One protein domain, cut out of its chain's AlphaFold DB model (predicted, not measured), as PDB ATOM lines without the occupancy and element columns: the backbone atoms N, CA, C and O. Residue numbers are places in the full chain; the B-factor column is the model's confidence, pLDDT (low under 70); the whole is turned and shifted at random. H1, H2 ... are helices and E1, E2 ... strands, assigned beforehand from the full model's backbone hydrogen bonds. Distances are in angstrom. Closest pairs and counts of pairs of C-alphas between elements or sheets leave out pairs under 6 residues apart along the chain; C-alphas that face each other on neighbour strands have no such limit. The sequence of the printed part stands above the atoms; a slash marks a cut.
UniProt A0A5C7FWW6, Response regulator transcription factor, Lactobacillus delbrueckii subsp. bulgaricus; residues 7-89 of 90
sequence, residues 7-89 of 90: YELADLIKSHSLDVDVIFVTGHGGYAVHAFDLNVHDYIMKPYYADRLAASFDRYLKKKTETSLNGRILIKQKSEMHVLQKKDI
ATOM      1  N   TYR A   7     112.205  91.679  63.053       86.62
ATOM      2  CA  TYR A   7     112.293  90.221  62.966       86.62
ATOM      3  C   TYR A   7     113.603  89.775  62.327       86.62
ATOM      4  O   TYR A   7     114.292  88.962  62.923       86.62
ATOM      5  N   GLU A   8     114.011  90.400  61.220       89.75
ATOM      6  CA  GLU A   8     115.315  90.130  60.594       89.75
ATOM      7  C   GLU A   8     116.476  90.367  61.570       89.75
ATOM      8  O   GLU A   8     117.431  89.595  61.607       89.75
ATOM      9  N   LEU A   9     116.384  91.401  62.414       90.56
ATOM     10  CA  LEU A   9     117.383  91.637  63.455       90.56
ATOM     11  C   LEU A   9     117.395  90.523  64.512       90.56
ATOM     12  O   LEU A   9     118.462  90.085  64.935       90.56
ATOM     13  N   ALA A  10     116.224  90.071  64.959       89.88
ATOM     14  CA  ALA A  10     116.131  89.006  65.951       89.88
ATOM     15  C   ALA A  10     116.597  87.651  65.392       89.88
ATOM     16  O   ALA A  10     117.272  86.902  66.101       89.88
ATOM     17  N   ASP A  11     116.317  87.372  64.117       90.06
ATOM     18  CA  ASP A  11     116.863  86.224  63.394       90.06
ATOM     19  C   ASP A  11     118.391  86.276  63.362       90.06
ATOM     20  O   ASP A  11     119.042  85.288  63.696       90.06
ATOM     21  N   LEU A  12     118.977  87.437  63.041       91.44
ATOM     22  CA  LEU A  12     120.429  87.634  63.047       91.44
ATOM     23  C   LEU A  12     121.041  87.412  64.434       91.44
ATOM     24  O   LEU A  12     122.084  86.767  64.545       91.44
ATOM     25  N   ILE A  13     120.397  87.917  65.489       90.94
ATOM     26  CA  ILE A  13     120.829  87.705  66.878       90.94
ATOM     27  C   ILE A  13     120.870  86.206  67.198       90.94
ATOM     28  O   ILE A  13     121.883  85.709  67.699       90.94
ATOM     29  N   LYS A  14     119.799  85.478  66.860       87.81
ATOM     30  CA  LYS A  14     119.696  84.035  67.100       87.81
ATOM     31  C   LYS A  14     120.687  83.241  66.250       87.81
ATOM     32  O   LYS A  14     121.354  82.351  66.771       87.81
ATOM     33  N   SER A  15     120.822  83.564  64.963       90.38
ATOM     34  CA  SER A  15     121.697  82.842  64.031       90.38
ATOM     35  C   SER A  15     123.173  82.972  64.403       90.38
ATOM     36  O   SER A  15     123.944  82.040  64.193       90.38
ATOM     37  N   HIS A  16     123.567  84.105  64.987       92.50
ATOM     38  CA  HIS A  16     124.929  84.346  65.467       92.50
ATOM     39  C   HIS A  16     125.147  83.893  66.918       92.50
ATOM     40  O   HIS A  16     126.223  84.123  67.464       92.50
ATOM     41  N   SER A  17     124.157  83.235  67.541       86.44
ATOM     42  CA  SER A  17     124.225  82.751  68.929       86.44
ATOM     43  C   SER A  17     124.657  83.833  69.928       86.44
ATOM     44  O   SER A  17     125.403  83.563  70.869       86.44
ATOM     45  N   LEU A  18     124.217  85.077  69.710       86.31
ATOM     46  CA  LEU A  18     124.523  86.178  70.616       86.31
ATOM     47  C   LEU A  18     123.716  86.009  71.910       86.31
ATOM     48  O   LEU A  18     122.515  85.740  71.862       86.31
ATOM     49  N   ASP A  19     124.356  86.205  73.065       87.56
ATOM     50  CA  ASP A  19     123.682  86.203  74.373       87.56
ATOM     51  C   ASP A  19     122.907  87.516  74.567       87.56
ATOM     52  O   ASP A  19     123.350  88.446  75.244       87.56
ATOM     53  N   VAL A  20     121.767  87.621  73.884       90.50
ATOM     54  CA  VAL A  20     120.891  88.794  73.894       90.50
ATOM     55  C   VAL A  20     119.444  88.338  74.046       90.50
ATOM     56  O   VAL A  20     118.890  87.667  73.179       90.50
ATOM     57  N   ASP A  21     118.804  88.750  75.137       92.00
ATOM     58  CA  ASP A  21     117.371  88.560  75.335       92.00
ATOM     59  C   ASP A  21     116.583  89.644  74.572       92.00
ATOM     60  O   ASP A  21     116.876  90.838  74.666       92.00
ATOM     61  N   VAL A  22     115.563  89.234  73.815       93.25
ATOM     62  CA  VAL A  22     114.775  90.125  72.944       93.25
ATOM     63  C   VAL A  22     113.375  90.338  73.518       93.25
ATOM     64  O   VAL A  22     112.731  89.389  73.955       93.25
ATOM     65  N   ILE A  23     112.870  91.576  73.485       94.69
ATOM     66  CA  ILE A  23     111.458  91.905  73.732       94.69
ATOM     67  C   ILE A  23     110.923  92.641  72.505       94.69
ATOM     68  O   ILE A  23     111.430  93.705  72.143       94.69
ATOM     69  N   PHE A  24     109.880  92.106  71.874       93.94
ATOM     70  CA  PHE A  24     109.229  92.774  70.750       93.94
ATOM     71  C   PHE A  24     108.173  93.764  71.225       93.94
ATOM     72  O   PHE A  24     107.364  93.452  72.093       93.94
ATOM     73  N   VAL A  25     108.135  94.948  70.608       93.69
ATOM     74  CA  VAL A  25     107.105  95.963  70.864       93.69
ATOM     75  C   VAL A  25     106.564  96.491  69.536       93.69
ATOM     76  O   VAL A  25     107.249  97.228  68.826       93.69
ATOM     77  N   THR A  26     105.329  96.141  69.177       90.50
ATOM     78  CA  THR A  26     104.795  96.352  67.819       90.50
ATOM     79  C   THR A  26     103.328  96.764  67.819       90.50
ATOM     80  O   THR A  26     102.564  96.316  68.654       90.50
ATOM     81  N   GLY A  27     102.908  97.611  66.874       89.75
ATOM     82  CA  GLY A  27     101.482  97.885  66.618       89.75
ATOM     83  C   GLY A  27     100.810  96.877  65.679       89.75
ATOM     84  O   GLY A  27      99.622  96.992  65.411       89.75
ATOM     85  N   HIS A  28     101.565  95.903  65.168       82.62
ATOM     86  CA  HIS A  28     101.114  94.924  64.181       82.62
ATOM     87  C   HIS A  28     101.338  93.514  64.729       82.62
ATOM     88  O   HIS A  28     102.484  93.138  64.979       82.62
ATOM     89  N   GLY A  29     100.260  92.742  64.888       79.31
ATOM     90  CA  GLY A  29     100.281  91.422  65.533       79.31
ATOM     91  C   GLY A  29     100.693  90.248  64.639       79.31
ATOM     92  O   GLY A  29     100.734  89.116  65.110       79.31
ATOM     93  N   GLY A  30     101.003  90.488  63.361       80.94
ATOM     94  CA  GLY A  30     101.212  89.439  62.349       80.94
ATOM     95  C   GLY A  30     102.408  88.503  62.566       80.94
ATOM     96  O   GLY A  30     102.646  87.634  61.740       80.94
ATOM     97  N   TYR A  31     103.160  88.658  63.655       82.31
ATOM     98  CA  TYR A  31     104.432  87.964  63.871       82.31
ATOM     99  C   TYR A  31     104.597  87.410  65.291       82.31
ATOM    100  O   TYR A  31     105.701  87.051  65.694       82.31
ATOM    101  N   ALA A  32     103.516  87.336  66.071       84.75
ATOM    102  CA  ALA A  32     103.573  86.759  67.415       84.75
ATOM    103  C   ALA A  32     104.064  85.297  67.400       84.75
ATOM    104  O   ALA A  32     104.811  84.888  68.284       84.75
ATOM    105  N   VAL A  33     103.708  84.533  66.361       87.94
ATOM    106  CA  VAL A  33     104.173  83.147  66.171       87.94
ATOM    107  C   VAL A  33     105.686  83.095  65.935       87.94
ATOM    108  O   VAL A  33     106.379  82.354  66.618       87.94
ATOM    109  N   HIS A  34     106.225  83.946  65.057       87.19
ATOM    110  CA  HIS A  34     107.678  84.017  64.833       87.19
ATOM    111  C   HIS A  34     108.441  84.419  66.099       87.19
ATOM    112  O   HIS A  34     109.512  83.891  66.382       87.19
ATOM    113  N   ALA A  35     107.894  85.342  66.892       88.31
ATOM    114  CA  ALA A  35     108.494  85.721  68.166       88.31
ATOM    115  C   ALA A  35     108.600  84.527  69.131       88.31
ATOM    116  O   ALA A  35     109.607  84.377  69.826       88.31
ATOM    117  N   PHE A  36     107.594  83.650  69.136       86.31
ATOM    118  CA  PHE A  36     107.637  82.403  69.890       86.31
ATOM    119  C   PHE A  36     108.731  81.455  69.371       86.31
ATOM    120  O   PHE A  36     109.528  80.964  70.169       86.31
ATOM    121  N   ASP A  37     108.848  81.272  68.052       89.69
ATOM    122  CA  ASP A  37     109.896  80.433  67.443       89.69
ATOM    123  C   ASP A  37     111.314  80.941  67.755       89.69
ATOM    124  O   ASP A  37     112.267  80.169  67.913       89.69
ATOM    125  N   LEU A  38     111.473  82.259  67.880       88.31
ATOM    126  CA  LEU A  38     112.718  82.909  68.288       88.31
ATOM    127  C   LEU A  38     112.999  82.838  69.789       88.31
ATOM    128  O   LEU A  38     114.081  83.239  70.208       88.31
ATOM    129  N   ASN A  39     112.079  82.278  70.578       89.12
ATOM    130  CA  ASN A  39     112.174  82.188  72.031       89.12
ATOM    131  C   ASN A  39     112.474  83.553  72.677       89.12
ATOM    132  O   ASN A  39     113.326  83.673  73.561       89.12
ATOM    133  N   VAL A  40     111.800  84.603  72.194       92.44
ATOM    134  CA  VAL A  40     111.945  85.941  72.776       92.44
ATOM    135  C   VAL A  40     111.430  85.972  74.213       92.44
ATOM    136  O   VAL A  40     110.594  85.165  74.617       92.44
ATOM    137  N   HIS A  41     111.897  86.943  74.993       93.94
ATOM    138  CA  HIS A  41     111.484  87.105  76.383       93.94
ATOM    139  C   HIS A  41     110.035  87.596  76.523       93.94
ATOM    140  O   HIS A  41     109.321  87.139  77.413       93.94
ATOM    141  N   ASP A  42     109.591  88.522  75.666       94.56
ATOM    142  CA  ASP A  42     108.194  88.988  75.643       94.56
ATOM    143  C   ASP A  42     107.810  89.590  74.276       94.56
ATOM    144  O   ASP A  42     108.664  89.997  73.482       94.56
ATOM    145  N   TYR A  43     106.506  89.677  74.021       94.31
ATOM    146  CA  TYR A  43     105.897  90.295  72.846       94.31
ATOM    147  C   TYR A  43     104.766  91.233  73.286       94.31
ATOM    148  O   TYR A  43     103.748  90.809  73.835       94.31
ATOM    149  N   ILE A  44     104.935  92.531  73.049       94.69
ATOM    150  CA  ILE A  44     104.054  93.592  73.536       94.69
ATOM    151  C   ILE A  44     103.388  94.296  72.352       94.69
ATOM    152  O   ILE A  44     104.053  94.869  71.486       94.69
ATOM    153  N   MET A  45     102.056  94.302  72.345       94.19
ATOM    154  CA  MET A  45     101.266  95.052  71.368       94.19
ATOM    155  C   MET A  45     101.154  96.529  71.758       94.19
ATOM    156  O   MET A  45     100.918  96.859  72.918       94.19
ATOM    157  N   LYS A  46     101.300  97.423  70.779       94.75
ATOM    158  CA  LYS A  46     100.984  98.848  70.897       94.75
ATOM    159  C   LYS A  46      99.495  99.073  70.588       94.75
ATOM    160  O   LYS A  46      98.980  98.425  69.678       94.75
ATOM    161  N   PRO A  47      98.843 100.041  71.257       95.44
ATOM    162  CA  PRO A  47      99.374 100.842  72.363       95.44
ATOM    163  C   PRO A  47      99.511 100.015  73.653       95.44
ATOM    164  O   PRO A  47      98.734  99.097  73.890       95.44
ATOM    165  N   TYR A  48     100.495 100.352  74.490       95.50
ATOM    166  CA  TYR A  48     100.699  99.728  75.801       95.50
ATOM    167  C   TYR A  48     100.836 100.794  76.890       95.50
ATOM    168  O   TYR A  48     101.305 101.903  76.632       95.50
ATOM    169  N   TYR A  49     100.456 100.435  78.114       96.69
ATOM    170  CA  TYR A  49     100.707 101.238  79.311       96.69
ATOM    171  C   TYR A  49     102.117 100.988  79.846       96.69
ATOM    172  O   TYR A  49     102.640  99.881  79.697       96.69
ATOM    173  N   ALA A  50     102.717 101.980  80.510       95.81
ATOM    174  CA  ALA A  50     104.062 101.868  81.084       95.81
ATOM    175  C   ALA A  50     104.225 100.608  81.958       95.81
ATOM    176  O   ALA A  50     105.203  99.877  81.801       95.81
ATOM    177  N   ASP A  51     103.210 100.286  82.761       97.44
ATOM    178  CA  ASP A  51     103.196  99.118  83.647       97.44
ATOM    179  C   ASP A  51     103.335  97.786  82.896       97.44
ATOM    180  O   ASP A  51     103.941  96.843  83.406       97.44
ATOM    181  N   ARG A  52     102.835  97.689  81.652       97.12
ATOM    182  CA  ARG A  52     102.984  96.468  80.840       97.12
ATOM    183  C   ARG A  52     104.446  96.222  80.481       97.12
ATOM    184  O   ARG A  52     104.900  95.079  80.531       97.12
ATOM    185  N   LEU A  53     105.159  97.280  80.100       96.50
ATOM    186  CA  LEU A  53     106.577  97.189  79.772       96.50
ATOM    187  C   LEU A  53     107.404  96.945  81.039       96.50
ATOM    188  O   LEU A  53     108.257  96.060  81.029       96.50
ATOM    189  N   ALA A  54     107.097  97.647  82.134       97.31
ATOM    190  CA  ALA A  54     107.742  97.446  83.432       97.31
ATOM    191  C   ALA A  54     107.637  95.983  83.894       97.31
ATOM    192  O   ALA A  54     108.652  95.350  84.164       97.31
ATOM    193  N   ALA A  55     106.443  95.387  83.827       97.88
ATOM    194  CA  ALA A  55     106.250  93.985  84.189       97.88
ATOM    195  C   ALA A  55     107.086  93.009  83.333       97.88
ATOM    196  O   ALA A  55     107.495  91.953  83.818       97.88
ATOM    197  N   SER A  56     107.339  93.327  82.056       97.06
ATOM    198  CA  SER A  56     108.234  92.532  81.201       97.06
ATOM    199  C   SER A  56     109.688  92.614  81.670       97.06
ATOM    200  O   SER A  56     110.369  91.586  81.748       97.06
ATOM    201  N   PHE A  57     110.148  93.818  82.017       96.19
ATOM    202  CA  PHE A  57     111.479  94.041  82.584       96.19
ATOM    203  C   PHE A  57     111.652  93.345  83.935       96.19
ATOM    204  O   PHE A  57     112.662  92.678  84.143       96.19
ATOM    205  N   ASP A  58     110.656  93.406  84.816       96.88
ATOM    206  CA  ASP A  58     110.710  92.734  86.117       96.88
ATOM    207  C   ASP A  58     110.850  91.215  85.960       96.88
ATOM    208  O   ASP A  58     111.688  90.583  86.610       96.88
ATOM    209  N   ARG A  59     110.090  90.615  85.028       95.81
ATOM    210  CA  ARG A  59     110.239  89.192  84.677       95.81
ATOM    211  C   ARG A  59     111.642  88.873  84.162       95.81
ATOM    212  O   ARG A  59     112.196  87.833  84.518       95.81
ATOM    213  N   TYR A  60     112.216  89.749  83.338       94.88
ATOM    214  CA  TYR A  60     113.568  89.584  82.801       94.88
ATOM    215  C   TYR A  60     114.628  89.614  83.910       94.88
ATOM    216  O   TYR A  60     115.445  88.698  84.022       94.88
ATOM    217  N   LEU A  61     114.576  90.625  84.779       93.44
ATOM    218  CA  LEU A  61     115.509  90.785  85.895       93.44
ATOM    219  C   LEU A  61     115.427  89.617  86.882       93.44
ATOM    220  O   LEU A  61     116.462  89.129  87.349       93.44
ATOM    221  N   LYS A  62     114.216  89.118  87.158       92.19
ATOM    222  CA  LYS A  62     114.021  87.935  88.000       92.19
ATOM    223  C   LYS A  62     114.688  86.698  87.387       92.19
ATOM    224  O   LYS A  62     115.478  86.045  88.065       92.19
ATOM    225  N   LYS A  63     114.469  86.443  86.091       88.44
ATOM    226  CA  LYS A  63     115.080  85.323  85.352       88.44
ATOM    227  C   LYS A  63     116.615  85.392  85.351       88.44
ATOM    228  O   LYS A  63     117.283  84.389  85.620       88.44
ATOM    229  N   LYS A  64     117.206  86.568  85.093       85.56
ATOM    230  CA  LYS A  64     118.673  86.750  85.145       85.56
ATOM    231  C   LYS A  64     119.229  86.562  86.561       85.56
ATOM    232  O   LYS A  64     120.281  85.942  86.719       85.56
ATOM    233  N   THR A  65     118.520  87.028  87.590       82.31
ATOM    234  CA  THR A  65     118.915  86.827  88.997       82.31
ATOM    235  C   THR A  65     118.911  85.345  89.381       82.31
ATOM    236  O   THR A  65     119.895  84.861  89.941       82.31
ATOM    237  N   GLU A  66     117.859  84.602  89.029       77.81
ATOM    238  CA  GLU A  66     117.768  83.148  89.250       77.81
ATOM    239  C   GLU A  66     118.905  82.394  88.543       77.81
ATOM    240  O   GLU A  66     119.542  81.513  89.121       77.81
ATOM    241  N   THR A  67     119.247  82.814  87.323       68.25
ATOM    242  CA  THR A  67     120.365  82.236  86.564       68.25
ATOM    243  C   THR A  67     121.717  82.520  87.239       68.25
ATOM    244  O   THR A  67     122.574  81.641  87.300       68.25
ATOM    245  N   SER A  68     121.910  83.716  87.814       65.31
ATOM    246  CA  SER A  68     123.124  84.071  88.572       65.31
ATOM    247  C   SER A  68     123.273  83.280  89.877       65.31
ATOM    248  O   SER A  68     124.396  82.985  90.290       65.31
ATOM    249  N   LEU A  69     122.165  82.919  90.534       62.22
ATOM    250  CA  LEU A  69     122.181  82.096  91.747       62.22
ATOM    251  C   LEU A  69     122.562  80.641  91.446       62.22
ATOM    252  O   LEU A  69     123.354  80.066  92.189       62.22
ATOM    253  N   ASN A  70     122.111  80.091  90.314       62.78
ATOM    254  CA  ASN A  70     122.496  78.750  89.846       62.78
ATOM    255  C   ASN A  70     124.000  78.609  89.535       62.78
ATOM    256  O   ASN A  70     124.500  77.499  89.354       62.78
ATOM    257  N   GLY A  71     124.731  79.725  89.477       65.38
ATOM    258  CA  GLY A  71     126.178  79.763  89.309       65.38
ATOM    259  C   GLY A  71     126.969  79.908  90.608       65.38
ATOM    260  O   GLY A  71     128.184  80.024  90.517       65.38
ATOM    261  N   ARG A  72     126.348  79.947  91.795       75.12
ATOM    262  CA  ARG A  72     127.069  80.128  93.067       75.12
ATOM    263  C   ARG A  72     127.184  78.816  93.834       75.12
ATOM    264  O   ARG A  72     126.203  78.100  94.001       75.12
ATOM    265  N   ILE A  73     128.379  78.529  94.333       82.31
ATOM    266  CA  ILE A  73     128.671  77.383  95.191       82.31
ATOM    267  C   ILE A  73     128.953  77.911  96.595       82.31
ATOM    268  O   ILE A  73     129.820  78.761  96.790       82.31
ATOM    269  N   LEU A  74     128.206  77.403  97.572       84.12
ATOM    270  CA  LEU A  74     128.462  77.640  98.988       84.12
ATOM    271  C   LEU A  74     129.445  76.584  99.492       84.12
ATOM    272  O   LEU A  74     129.133  75.395  99.491       84.12
ATOM    273  N   ILE A  75     130.615  77.018  99.949       87.25
ATOM    274  CA  ILE A  75     131.611  76.157 100.582       87.25
ATOM    275  C   ILE A  75     131.722  76.551 102.051       87.25
ATOM    276  O   ILE A  75     132.094  77.674 102.383       87.25
ATOM    277  N   LYS A  76     131.420  75.611 102.945       87.88
ATOM    278  CA  LYS A  76     131.662  75.770 104.380       87.88
ATOM    279  C   LYS A  76     133.075  75.291 104.710       87.88
ATOM    280  O   LYS A  76     133.364  74.108 104.548       87.88
ATOM    281  N   GLN A  77     133.938  76.175 105.207       85.94
ATOM    282  CA  GLN A  77     135.252  75.821 105.753       85.94
ATOM    283  C   GLN A  77     135.324  76.193 107.233       85.94
ATOM    284  O   GLN A  77     135.281  77.366 107.588       85.94
ATOM    285  N   LYS A  78     135.470  75.188 108.106       87.44
ATOM    286  CA  LYS A  78     135.466  75.346 109.573       87.44
ATOM    287  C   LYS A  78     134.235  76.144 110.045       87.44
ATOM    288  O   LYS A  78     133.130  75.601 110.051       87.44
ATOM    289  N   SER A  79     134.430  77.416 110.392       87.62
ATOM    290  CA  SER A  79     133.403  78.344 110.880       87.62
ATOM    291  C   SER A  79     133.018  79.423 109.860       87.62
ATOM    292  O   SER A  79     132.181  80.266 110.168       87.62
ATOM    293  N   GLU A  80     133.592  79.403 108.655       83.50
ATOM    294  CA  GLU A  80     133.384  80.421 107.625       83.50
ATOM    295  C   GLU A  80     132.654  79.857 106.401       83.50
ATOM    296  O   GLU A  80     132.909  78.741 105.939       83.50
ATOM    297  N   MET A  81     131.731  80.656 105.864       86.88
ATOM    298  CA  MET A  81     130.992  80.361 104.639       86.88
ATOM    299  C   MET A  81     131.578  81.178 103.492       86.88
ATOM    300  O   MET A  81     131.543  82.405 103.522       86.88
ATOM    301  N   HIS A  82     132.066  80.490 102.466       80.12
ATOM    302  CA  HIS A  82     132.574  81.093 101.242       80.12
ATOM    303  C   HIS A  82     131.547  80.916 100.122       80.12
ATOM    304  O   HIS A  82     131.047  79.813  99.895       80.12
ATOM    305  N   VAL A  83     131.230  82.001  99.417       83.56
ATOM    306  CA  VAL A  83     130.397  81.975  98.208       83.56
ATOM    307  C   VAL A  83     131.324  82.136  97.011       83.56
ATOM    308  O   VAL A  83     131.906  83.201  96.832       83.56
ATOM    309  N   LEU A  84     131.454  81.095  96.196       84.38
ATOM    310  CA  LEU A  84     132.236  81.124  94.958       84.38
ATOM    311  C   LEU A  84     131.304  81.156  93.753       84.38
ATOM    312  O   LEU A  84     130.235  80.545  93.795       84.38
ATOM    313  N   GLN A  85     131.693  81.822  92.664       80.69
ATOM    314  CA  GLN A  85     130.998  81.638  91.391       80.69
ATOM    315  C   GLN A  85     131.640  80.466  90.641       80.69
ATOM    316  O   GLN A  85     132.855  80.331  90.598       80.69
ATOM    317  N   LYS A  86     130.829  79.617  90.007       74.62
ATOM    318  CA  LYS A  86     131.265  78.459  89.213       74.62
ATOM    319  C   LYS A  86     132.254  78.853  88.108       74.62
ATOM    320  O   LYS A  86     133.118  78.060  87.762       74.62
ATOM    321  N   LYS A  87     132.138  80.078  87.585       76.12
ATOM    322  CA  LYS A  87     133.053  80.652  86.588       76.12
ATOM    323  C   LYS A  87     134.458  80.950  87.135       76.12
ATOM    324  O   LYS A  87     135.366  81.112  86.343       76.12
ATOM    325  N   ASP A  88     134.619  81.037  88.456       76.75
ATOM    326  CA  ASP A  88     135.900  81.322  89.115       76.75
ATOM    327  C   ASP A  88     136.687  80.023  89.416       76.75
ATOM    328  O   ASP A  88     137.762  80.074  90.008       76.75
ATOM    329  N   ILE A  89     136.130  78.850  89.069       77.75
ATOM    330  CA  ILE A  89     136.670  77.513  89.392       77.75
ATOM    331  C   ILE A  89     137.245  76.801  88.148       77.75
ATOM    332  O   ILE A  89     137.931  75.791  88.296       77.75
TER     333      ILE A  89
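Overview. This is residues 7 to 89 of the 90 residues of the protein "Response regulator transcription factor" of Lactobacillus delbrueckii subsp. bulgaricus (UniProt A0A5C7FWW6). Picture a small lobe and a distant two-stranded hairpin, joined by one long helix, H3. In the lobe the parallel strands E1 and E2 lie between H2 and residues 52 to 60 of H3, with H1 close to H2; the rest of H3 runs on as an arm to the hairpin E3 and E4, whose residues 76 to 81 stick out free. The printed part has 83 residues, with three named helices and four named strands in the order H1, E1, H2, E2, H3, E3, E4; one sheet, E1 and E2, is parallel, the other, E3 and E4, antiparallel, and the class is mixed, helices and strands. The whole is extended, with a radius of gyration of the C-alphas of 18.2 A, and flat, spanning 60 by 32 by 15 A.

Arrangement. Start at H1, residues 7 to 15. It is close but not clearly touching H2, residues 32 to 37: the closest C-alphas, of Tyr 7 and Ala 35, are 7.9 A apart, and the two run the same way at a shallow tilt of 10 degrees. E1, residues 23 to 26, and E2, residues 42 to 45, are parallel neighbours at 13 degrees; look for N 24 and O 42, 2.9 A apart and within hydrogen-bond range. E1, H2 and E2 form a strand-helix-strand unit, two parallel neighbour strands with a helix between them in the chain, and its crossover is right-handed. The closest C-alphas of H2 and E2 are those of Ala 32 and Tyr 43, 6.9 A apart. H3, residues 50 to 69, comes closest to E2 at the C-alphas of Asp 42 and Ser 56, 6.6 A apart. E3, residues 72 to 77, and E4, residues 80 to 85, are an antiparallel hairpin at 154 degrees, with N 75 and O 82 within hydrogen-bond range at 2.8 A. H3 and E4 are apart. In H1, H2 and H3 every O i to N i+4 pair is within hydrogen-bond range.

Along the chain. Find C-alpha 7 at (112.293, 90.221, 62.966), where H1 begins; it is 12.0 A long. E1 spans 10.0 A, H2 8.9 A and E2 10.2 A. From C-alpha 50 at (104.062, 101.868, 81.084), H3 runs 28.9 A. E3 is 15.7 A long, and E4, 16.5 A, ends at C-alpha 85 at (130.998, 81.638, 91.391).

Size, cuts and confidence. The two C-alphas farthest apart, of His 28 and Lys 78, are 60.2 A apart. The printed part has no cut. The link from H1 to E1 is short, the other links are tight, and none is long. The mean pLDDT of the printed part is 87.5; look for values under 70 at residues 67 to 71, of which 67 to 69 belong to H3.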